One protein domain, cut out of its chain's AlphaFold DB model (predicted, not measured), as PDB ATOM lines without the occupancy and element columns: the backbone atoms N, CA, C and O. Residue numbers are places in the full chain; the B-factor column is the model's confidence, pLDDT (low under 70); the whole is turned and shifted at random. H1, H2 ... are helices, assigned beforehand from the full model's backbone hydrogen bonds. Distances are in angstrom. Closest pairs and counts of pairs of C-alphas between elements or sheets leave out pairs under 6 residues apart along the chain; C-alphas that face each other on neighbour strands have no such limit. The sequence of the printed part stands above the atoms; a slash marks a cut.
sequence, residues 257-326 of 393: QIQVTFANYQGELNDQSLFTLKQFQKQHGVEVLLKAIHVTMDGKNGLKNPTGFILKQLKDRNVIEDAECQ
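AT A GLANCE: This is residues 257 to 326 of the 393 residues of the protein "Helix-turn-helix domain-containing protein" of Bacillus megaterium (UniProt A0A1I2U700). What shape do these coordinates make? The model is a rounded cluster of five short helices with H3 in its core: H1 lies side by side with H3, while H4 and H5 cross it steeply. H2, the longest helix, covers one side of the cluster, packing on H4 with residues 273 to 277 and coming close to H3. What is it made of, and how tightly is it drawn together? The printed part has 70 residues with five named helices, H1 to H5 in order along the chain, and no named strand, and its class is all helix. It is compact, with a radius of gyration of the C-alphas of 10.9 A, and the C-alphas span 29 by 26 by 20 A.

HOW THE PARTS SIT: Where does the longest helix stand? H2, residues 271 to 284, touches H4, residues 306 to 315, with residues 273 to 277 alone; the closest C-alphas, those of Ser 273 and Leu 311, are 7.1 A apart. They run the same way at a steep tilt of 35.3 degrees, only just past shallow. H2 is close to but not clearly touching H3, residues 286 to 297, with the closest C-alphas, those of Gln 281 and Leu 289, 6.2 A apart. Which helix touches most others? H3 is the hub: it touches H4 with residues 292 to 297 alone, at a steep tilt of 60 degrees, the closest C-alphas being those of Thr 296 and Ile 310, 6.5 A apart. It touches H5, residues 317 to 326, opposite ways at a steep tilt of 68 degrees, only just short of about perpendicular, and the C-alphas of Ala 292 and Ala 323 come closest at 5.2 A. It also touches H1, residues 257 to 264, the same way at a shallow tilt of 17 degrees, with the closest C-alphas, those of Ile 258 and Leu 290, 5.9 A apart. Which helices keep their distance? H1 and H5 are apart, while H1 and H2, H1 and H4, and H2 and H5 are near each other. H4 and H5 are close but not clearly touching, about perpendicular at 84 degrees, and their closest C-alphas, those of Leu 314 and Ile 320, are 6.6 A apart. How do the backbones of the helices look? In H1, H2, H3, H4 and H5 every O i to N i+4 pair is within hydrogen-bond range.

IN THESE COORDINATES: Where does the longest helix begin and end? H2 runs from C-alpha 271 at (2.679, 50.163, -7.308) to C-alpha 284 at (6.505, 31.349, -13.447), a length of 20.2 A. How long are the other helices? From first to last C-alpha, H3, residues 286 to 297, measures 16.7 A, H5, residues 317 to 326, 14.6 A, H4, residues 306 to 315, 14.3 A, and H1, residues 257 to 264, 10.4 A. Where are the two ends of the printed part? C-alpha 257, in H1, is at (14.204, 37.355, -2.232), and C-alpha 326, in H5, is at (18.996, 27.402, -17.423).

THE WHOLE: How large is it? The two C-alphas farthest apart are those of Asp 271 and Gln 326, at 29.8 A, and the first and last printed C-alphas are 18.8 A apart. Is the run of residues whole, and are its links long? The printed part has no cut from 257 to 326. The links H2 to H3 and H4 to H5 are tight, H1 to H2 and H3 to H4 are short, and no link is long. How confident is the model? The mean pLDDT of the printed part is 83.9, and no printed residue is under 70.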
ATOM      1  N   GLN A 257      13.038  37.533  -1.370       84.62
ATOM      2  CA  GLN A 257      14.204  37.355  -2.232       84.62
ATOM      3  C   GLN A 257      14.079  38.152  -3.531       84.62
ATOM      4  O   GLN A 257      15.058  38.761  -3.966       84.62
ATOM      5  N   ILE A 258      12.885  38.206  -4.131       86.25
ATOM      6  CA  ILE A 258      12.625  39.014  -5.330       86.25
ATOM      7  C   ILE A 258      12.761  40.494  -4.987       86.25
ATOM      8  O   ILE A 258      13.426  41.216  -5.721       86.25
ATOM      9  N   GLN A 259      12.204  40.941  -3.858       84.94
ATOM     10  CA  GLN A 259      12.313  42.338  -3.424       84.94
ATOM     11  C   GLN A 259      13.772  42.758  -3.208       84.94
ATOM     12  O   GLN A 259      14.197  43.793  -3.718       84.94
ATOM     13  N   VAL A 260      14.549  41.935  -2.497       83.62
ATOM     14  CA  VAL A 260      15.974  42.188  -2.239       83.62
ATOM     15  C   VAL A 260      16.765  42.205  -3.544       83.62
ATOM     16  O   VAL A 260      17.543  43.124  -3.776       83.62
ATOM     17  N   THR A 261      16.544  41.232  -4.428       85.12
ATOM     18  CA  THR A 261      17.261  41.145  -5.710       85.12
ATOM     19  C   THR A 261      16.916  42.316  -6.625       85.12
ATOM     20  O   THR A 261      17.803  42.912  -7.230       85.12
ATOM     21  N   PHE A 262      15.641  42.700  -6.685       87.31
ATOM     22  CA  PHE A 262      15.181  43.844  -7.466       87.31
ATOM     23  C   PHE A 262      15.785  45.160  -6.951       87.31
ATOM     24  O   PHE A 262      16.289  45.954  -7.745       87.31
ATOM     25  N   ALA A 263      15.825  45.354  -5.628       85.38
ATOM     26  CA  ALA A 263      16.444  46.520  -4.999       85.38
ATOM     27  C   ALA A 263      17.975  46.553  -5.171       85.38
ATOM     28  O   ALA A 263      18.540  47.621  -5.402       85.38
ATOM     29  N   ASN A 264      18.652  45.397  -5.128       87.06
ATOM     30  CA  ASN A 264      20.098  45.294  -5.369       87.06
ATOM     31  C   ASN A 264      20.487  45.788  -6.770       87.06
ATOM     32  O   ASN A 264      21.559  46.360  -6.950       87.06
ATOM     33  N   TYR A 265      19.595  45.627  -7.750       86.06
ATOM     34  CA  TYR A 265      19.748  46.169  -9.101       86.06
ATOM     35  C   TYR A 265      19.177  47.585  -9.268       86.06
ATOM     36  O   TYR A 265      18.904  48.013 -10.389       86.06
ATOM     37  N   GLN A 266      19.012  48.324  -8.165       84.12
ATOM     38  CA  GLN A 266      18.471  49.687  -8.123       84.12
ATOM     39  C   GLN A 266      17.026  49.804  -8.643       84.12
ATOM     40  O   GLN A 266      16.589  50.885  -9.027       84.12
ATOM     41  N   GLY A 267      16.267  48.706  -8.662       82.31
ATOM     42  CA  GLY A 267      14.850  48.716  -9.005       82.31
ATOM     43  C   GLY A 267      14.004  49.347  -7.895       82.31
ATOM     44  O   GLY A 267      14.062  48.942  -6.736       82.31
ATOM     45  N   GLU A 268      13.180  50.324  -8.259       84.62
ATOM     46  CA  GLU A 268      12.256  51.005  -7.353       84.62
ATOM     47  C   GLU A 268      10.933  50.245  -7.238       84.62
ATOM     48  O   GLU A 268      10.247  50.010  -8.237       84.62
ATOM     49  N   LEU A 269      10.545  49.911  -6.007       80.94
ATOM     50  CA  LEU A 269       9.280  49.243  -5.698       80.94
ATOM     51  C   LEU A 269       8.132  50.263  -5.628       80.94
ATOM     52  O   LEU A 269       7.739  50.714  -4.558       80.94
ATOM     53  N   ASN A 270       7.597  50.632  -6.790       82.75
ATOM     54  CA  ASN A 270       6.337  51.374  -6.921       82.75
ATOM     55  C   ASN A 270       5.150  50.439  -7.230       82.75
ATOM     56  O   ASN A 270       5.347  49.287  -7.625       82.75
ATOM     57  N   ASP A 271       3.916  50.942  -7.114       75.56
ATOM     58  CA  ASP A 271       2.679  50.163  -7.308       75.56
ATOM     59  C   ASP A 271       2.659  49.367  -8.627       75.56
ATOM     60  O   ASP A 271       2.197  48.225  -8.679       75.56
ATOM     61  N   GLN A 272       3.210  49.940  -9.699       78.44
ATOM     62  CA  GLN A 272       3.260  49.308 -11.016       78.44
ATOM     63  C   GLN A 272       4.290  48.171 -11.082       78.44
ATOM     64  O   GLN A 272       4.008  47.110 -11.649       78.44
ATOM     65  N   SER A 273       5.475  48.371 -10.507       81.81
ATOM     66  CA  SER A 273       6.519  47.346 -10.419       81.81
ATOM     67  C   SER A 273       6.090  46.179  -9.530       81.81
ATOM     68  O   SER A 273       6.229  45.030  -9.938       81.81
ATOM     69  N   LEU A 274       5.455  46.462  -8.389       81.69
ATOM     70  CA  LEU A 274       4.929  45.462  -7.463       81.69
ATOM     71  C   LEU A 274       3.827  44.631  -8.113       81.69
ATOM     72  O   LEU A 274       3.872  43.403  -8.059       81.69
ATOM     73  N   PHE A 275       2.878  45.284  -8.789       82.62
ATOM     74  CA  PHE A 275       1.842  44.588  -9.546       82.62
ATOM     75  C   PHE A 275       2.451  43.655 -10.599       82.62
ATOM     76  O   PHE A 275       2.062  42.493 -10.706       82.62
ATOM     77  N   THR A 276       3.436  44.146 -11.352       83.56
ATOM     78  CA  THR A 276       4.070  43.387 -12.435       83.56
ATOM     79  C   THR A 276       4.873  42.196 -11.901       83.56
ATOM     80  O   THR A 276       4.684  41.077 -12.371       83.56
ATOM     81  N   LEU A 277       5.708  42.398 -10.879       85.94
ATOM     82  CA  LEU A 277       6.482  41.326 -10.243       85.94
ATOM     83  C   LEU A 277       5.570  40.261  -9.630       85.94
ATOM     84  O   LEU A 277       5.832  39.071  -9.781       85.94
ATOM     85  N   LYS A 278       4.452  40.671  -9.018       85.69
ATOM     86  CA  LYS A 278       3.457  39.745  -8.466       85.69
ATOM     87  C   LYS A 278       2.801  38.885  -9.551       85.69
ATOM     88  O   LYS A 278       2.591  37.692  -9.339       85.69
ATOM     89  N   GLN A 279       2.506  39.461 -10.719       86.88
ATOM     90  CA  GLN A 279       1.976  38.714 -11.866       86.88
ATOM     91  C   GLN A 279       2.982  37.671 -12.367       86.88
ATOM     92  O   GLN A 279       2.620  36.504 -12.511       86.88
ATOM     93  N   PHE A 280       4.246  38.054 -12.557       85.38
ATOM     94  CA  PHE A 280       5.282  37.127 -13.022       85.38
ATOM     95  C   PHE A 280       5.609  36.033 -12.002       85.38
ATOM     96  O   PHE A 280       5.736  34.871 -12.380       85.38
ATOM     97  N   GLN A 281       5.658  36.365 -10.708       86.69
ATOM     98  CA  GLN A 281       5.838  35.383  -9.636       86.69
ATOM     99  C   GLN A 281       4.712  34.343  -9.645       86.69
ATOM    100  O   GLN A 281       4.974  33.155  -9.473       86.69
ATOM    101  N   LYS A 282       3.464  34.774  -9.872       82.25
ATOM    102  CA  LYS A 282       2.313  33.868  -9.958       82.25
ATOM    103  C   LYS A 282       2.368  32.969 -11.195       82.25
ATOM    104  O   LYS A 282       1.914  31.833 -11.130       82.25
ATOM    105  N   GLN A 283       2.884  33.478 -12.312       84.38
ATOM    106  CA  GLN A 283       2.918  32.752 -13.584       84.38
ATOM    107  C   GLN A 283       4.077  31.752 -13.680       84.38
ATOM    108  O   GLN A 283       3.863  30.643 -14.157       84.38
ATOM    109  N   HIS A 284       5.273  32.121 -13.214       82.50
ATOM    110  CA  HIS A 284       6.505  31.349 -13.447       82.50
ATOM    111  C   HIS A 284       7.190  30.858 -12.162       82.50
ATOM    112  O   HIS A 284       8.114  30.050 -12.217       82.50
ATOM    113  N   GLY A 285       6.739  31.313 -10.991       85.19
ATOM    114  CA  GLY A 285       7.358  30.986  -9.709       85.19
ATOM    115  C   GLY A 285       8.565  31.867  -9.364       85.19
ATOM    116  O   GLY A 285       9.091  32.623 -10.182       85.19
ATOM    117  N   VAL A 286       8.994  31.782  -8.101       83.31
ATOM    118  CA  VAL A 286      10.026  32.657  -7.515       83.31
ATOM    119  C   VAL A 286      11.410  32.411  -8.128       83.31
ATOM    120  O   VAL A 286      12.084  33.368  -8.501       83.31
ATOM    121  N   GLU A 287      11.817  31.147  -8.290       83.69
ATOM    122  CA  GLU A 287      13.140  30.774  -8.826       83.69
ATOM    123  C   GLU A 287      13.366  31.310 -10.248       83.69
ATOM    124  O   GLU A 287      14.420  31.879 -10.542       83.69
ATOM    125  N   VAL A 288      12.362  31.162 -11.119       85.94
ATOM    126  CA  VAL A 288      12.424  31.612 -12.517       85.94
ATOM    127  C   VAL A 288      12.511  33.129 -12.582       85.94
ATOM    128  O   VAL A 288      13.357  33.663 -13.294       85.94
ATOM    129  N   LEU A 289      11.693  33.834 -11.795       88.75
ATOM    130  CA  LEU A 289      11.690  35.292 -11.779       88.75
ATOM    131  C   LEU A 289      13.013  35.871 -11.251       88.75
ATOM    132  O   LEU A 289      13.545  36.807 -11.844       88.75
ATOM    133  N   LEU A 290      13.584  35.297 -10.188       88.12
ATOM    134  CA  LEU A 290      14.906  35.687  -9.687       88.12
ATOM    135  C   LEU A 290      15.984  35.512 -10.756       88.12
ATOM    136  O   LEU A 290      16.763  36.431 -11.021       88.12
ATOM    137  N   LYS A 291      16.009  34.345 -11.406       86.88
ATOM    138  CA  LYS A 291      16.992  34.052 -12.447       86.88
ATOM    139  C   LYS A 291      16.819  34.964 -13.660       86.88
ATOM    140  O   LYS A 291      17.815  35.463 -14.173       86.88
ATOM    141  N   ALA A 292      15.583  35.254 -14.058       87.88
ATOM    142  CA  ALA A 292      15.278  36.185 -15.139       87.88
ATOM    143  C   ALA A 292      15.753  37.613 -14.830       87.88
ATOM    144  O   ALA A 292      16.330  38.261 -15.703       87.88
ATOM    145  N   ILE A 293      15.584  38.097 -13.592       89.50
ATOM    146  CA  ILE A 293      16.114  39.404 -13.165       89.50
ATOM    147  C   ILE A 293      17.646  39.418 -13.257       89.50
ATOM    148  O   ILE A 293      18.213  40.371 -13.793       89.50
ATOM    149  N   HIS A 294      18.317  38.356 -12.803       87.38
ATOM    150  CA  HIS A 294      19.772  38.241 -12.919       87.38
ATOM    151  C   HIS A 294      20.248  38.227 -14.374       87.38
ATOM    152  O   HIS A 294      21.146  38.988 -14.704       87.38
ATOM    153  N   VAL A 295      19.627  37.428 -15.249       86.44
ATOM    154  CA  VAL A 295      19.961  37.374 -16.687       86.44
ATOM    155  C   VAL A 295      19.738  38.732 -17.354       86.44
ATOM    156  O   VAL A 295      20.562  39.186 -18.141       86.44
ATOM    157  N   THR A 296      18.655  39.420 -16.994       87.62
ATOM    158  CA  THR A 296      18.340  40.759 -17.510       87.62
ATOM    159  C   THR A 296      19.417  41.785 -17.155       87.62
ATOM    160  O   THR A 296      19.733  42.665 -17.959       87.62
ATOM    161  N   MET A 297      19.944  41.698 -15.935       86.81
ATOM    162  CA  MET A 297      20.889  42.667 -15.382       86.81
ATOM    163  C   MET A 297      22.353  42.241 -15.523       86.81
ATOM    164  O   MET A 297      23.246  43.012 -15.161       86.81
ATOM    165  N   ASP A 298      22.620  41.056 -16.071       84.25
ATOM    166  CA  ASP A 298      23.975  40.544 -16.229       84.25
ATOM    167  C   ASP A 298      24.800  41.458 -17.151       84.25
ATOM    168  O   ASP A 298      24.404  41.805 -18.269       84.25
ATOM    169  N   GLY A 299      25.935  41.937 -16.641       74.19
ATOM    170  CA  GLY A 299      26.804  42.892 -17.334       74.19
ATOM    171  C   GLY A 299      26.212  44.292 -17.582       74.19
ATOM    172  O   GLY A 299      26.811  45.071 -18.329       74.19
ATOM    173  N   LYS A 300      25.061  44.654 -16.991       79.31
ATOM    174  CA  LYS A 300      24.428  45.977 -17.161       79.31
ATOM    175  C   LYS A 300      24.595  46.848 -15.913       79.31
ATOM    176  O   LYS A 300      23.861  46.709 -14.943       79.31
ATOM    177  N   ASN A 301      25.499  47.829 -15.986       75.00
ATOM    178  CA  ASN A 301      25.735  48.805 -14.915       75.00
ATOM    179  C   ASN A 301      25.337  50.229 -15.349       75.00
ATOM    180  O   ASN A 301      25.508  50.598 -16.510       75.00
ATOM    181  N   GLY A 302      24.838  51.047 -14.412       71.50
ATOM    182  CA  GLY A 302      24.625  52.491 -14.618       71.50
ATOM    183  C   GLY A 302      23.411  52.884 -15.473       71.50
ATOM    184  O   GLY A 302      23.429  53.927 -16.129       71.50
ATOM    185  N   LEU A 303      22.355  52.065 -15.504       80.56
ATOM    186  CA  LEU A 303      21.122  52.393 -16.228       80.56
ATOM    187  C   LEU A 303      20.416  53.605 -15.596       80.56
ATOM    188  O   LEU A 303      20.236  53.663 -14.386       80.56
ATOM    189  N   LYS A 304      19.933  54.543 -16.426       80.88
ATOM    190  CA  LYS A 304      19.147  55.706 -15.959       80.88
ATOM    191  C   LYS A 304      17.767  55.329 -15.400       80.88
ATOM    192  O   LYS A 304      17.205  56.092 -14.628       80.88
ATOM    193  N   ASN A 305      17.203  54.199 -15.833       85.69
ATOM    194  CA  ASN A 305      15.916  53.677 -15.358       85.69
ATOM    195  C   ASN A 305      15.956  52.136 -15.294       85.69
ATOM    196  O   ASN A 305      15.454  51.467 -16.206       85.69
ATOM    197  N   PRO A 306      16.584  51.567 -14.253       84.44
ATOM    198  CA  PRO A 306      16.690  50.120 -14.071       84.44
ATOM    199  C   PRO A 306      15.314  49.466 -13.878       84.44
ATOM    200  O   PRO A 306      15.039  48.442 -14.496       84.44
ATOM    201  N   THR A 307      14.399  50.100 -13.137       85.75
ATOM    202  CA  THR A 307      13.025  49.615 -12.910       85.75
ATOM    203  C   THR A 307      12.284  49.366 -14.222       85.75
ATOM    204  O   THR A 307      11.782  48.272 -14.473       85.75
ATOM    205  N   GLY A 308      12.232  50.371 -15.099       85.75
ATOM    206  CA  GLY A 308      11.548  50.261 -16.386       85.75
ATOM    207  C   GLY A 308      12.220  49.259 -17.322       85.75
ATOM    208  O   GLY A 308      11.530  48.556 -18.059       85.75
ATOM    209  N   PHE A 309      13.551  49.167 -17.275       87.06
ATOM    210  CA  PHE A 309      14.315  48.217 -18.076       87.06
ATOM    211  C   PHE A 309      14.021  46.768 -17.674       87.06
ATOM    212  O   PHE A 309      13.633  45.976 -18.533       87.06
ATOM    213  N   ILE A 310      14.108  46.451 -16.377       87.12
ATOM    214  CA  ILE A 310      13.839  45.108 -15.849       87.12
ATOM    215  C   ILE A 310      12.408  44.686 -16.191       87.12
ATOM    216  O   ILE A 310      12.192  43.632 -16.780       87.12
ATOM    217  N   LEU A 311      11.417  45.535 -15.907       88.19
ATOM    218  CA  LEU A 311      10.013  45.207 -16.173       88.19
ATOM    219  C   LEU A 311       9.697  45.062 -17.665       88.19
ATOM    220  O   LEU A 311       8.767  44.340 -18.022       88.19
ATOM    221  N   LYS A 312      10.426  45.762 -18.541       88.50
ATOM    222  CA  LYS A 312      10.278  45.616 -19.991       88.50
ATOM    223  C   LYS A 312      10.849  44.282 -20.465       88.50
ATOM    224  O   LYS A 312      10.167  43.580 -21.195       88.50
ATOM    225  N   GLN A 313      12.045  43.921 -20.008       86.12
ATOM    226  CA  GLN A 313      12.696  42.660 -20.371       86.12
ATOM    227  C   GLN A 313      11.958  41.440 -19.807       86.12
ATOM    228  O   GLN A 313      11.826  40.441 -20.498       86.12
ATOM    229  N   LEU A 314      11.362  41.542 -18.615       85.19
ATOM    230  CA  LEU A 314      10.497  40.484 -18.079       85.19
ATOM    231  C   LEU A 314       9.227  40.264 -18.920       85.19
ATOM    232  O   LEU A 314       8.678  39.168 -18.920       85.19
ATOM    233  N   LYS A 315       8.757  41.286 -19.652       84.19
ATOM    234  CA  LYS A 315       7.654  41.142 -20.620       84.19
ATOM    235  C   LYS A 315       8.108  40.529 -21.942       84.19
ATOM    236  O   LYS A 315       7.265  40.001 -22.667       84.19
ATOM    237  N   ASP A 316       9.400  40.597 -22.254       81.50
ATOM    238  CA  ASP A 316       9.967  39.945 -23.424       81.50
ATOM    239  C   ASP A 316      10.089  38.443 -23.134       81.50
ATOM    240  O   ASP A 316      10.881  37.989 -22.308       81.50
ATOM    241  N   ARG A 317       9.272  37.655 -23.838       72.88
ATOM    242  CA  ARG A 317       9.093  36.211 -23.617       72.88
ATOM    243  C   ARG A 317      10.409  35.415 -23.600       72.88
ATOM    244  O   ARG A 317      10.530  34.447 -22.856       72.88
ATOM    245  N   ASN A 318      11.409  35.873 -24.350       81.44
ATOM    246  CA  ASN A 318      12.710  35.220 -24.488       81.44
ATOM    247  C   ASN A 318      13.500  35.143 -23.168       81.44
ATOM    248  O   ASN A 318      14.212  34.170 -22.947       81.44
ATOM    249  N   VAL A 319      13.388  36.145 -22.289       83.56
ATOM    250  CA  VAL A 319      14.182  36.211 -21.043       83.56
ATOM    251  C   VAL A 319      13.680  35.204 -20.013       83.56
ATOM    252  O   VAL A 319      14.465  34.574 -19.304       83.56
ATOM    253  N   ILE A 320      12.360  35.032 -19.946       85.69
ATOM    254  CA  ILE A 320      11.730  34.044 -19.071       85.69
ATOM    255  C   ILE A 320      12.022  32.627 -19.575       85.69
ATOM    256  O   ILE A 320      12.410  31.772 -18.783       85.69
ATOM    257  N   GLU A 321      11.915  32.391 -20.886       82.69
ATOM    258  CA  GLU A 321      12.216  31.087 -21.493       82.69
ATOM    259  C   GLU A 321      13.694  30.686 -21.307       82.69
ATOM    260  O   GLU A 321      13.982  29.529 -20.994       82.69
ATOM    261  N   ASP A 322      14.632  31.635 -21.415       83.44
ATOM    262  CA  ASP A 322      16.055  31.392 -21.132       83.44
ATOM    263  C   ASP A 322      16.297  31.066 -19.646       83.44
ATOM    264  O   ASP A 322      16.989  30.100 -19.314       83.44
ATOM    265  N   ALA A 323      15.651  31.792 -18.727       85.06
ATOM    266  CA  ALA A 323      15.732  31.508 -17.293       85.06
ATOM    267  C   ALA A 323      15.190  30.109 -16.941       85.06
ATOM    268  O   ALA A 323      15.819  29.373 -16.174       85.06
ATOM    269  N   GLU A 324      14.058  29.708 -17.526       83.31
ATOM    270  CA  GLU A 324      13.490  28.365 -17.366       83.31
ATOM    271  C   GLU A 324      14.425  27.279 -17.923       83.31
ATOM    272  O   GLU A 324      14.614  26.235 -17.287       83.31
ATOM    273  N   CYS A 325      15.043  27.528 -19.081       82.12
ATOM    274  CA  CYS A 325      15.999  26.620 -19.713       82.12
ATOM    275  C   CYS A 325      17.238  26.399 -18.829       82.12
ATOM    276  O   CYS A 325      17.619  25.259 -18.552       82.12
ATOM    277  N   GLN A 326      17.827  27.478 -18.305       79.56
ATOM    278  CA  GLN A 326      18.996  27.402 -17.423       79.56
ATOM    279  C   GLN A 326      18.689  26.677 -16.106       79.56
ATOM    280  O   GLN A 326      19.499  25.871 -15.645       79.56
TER     281      GLN A 326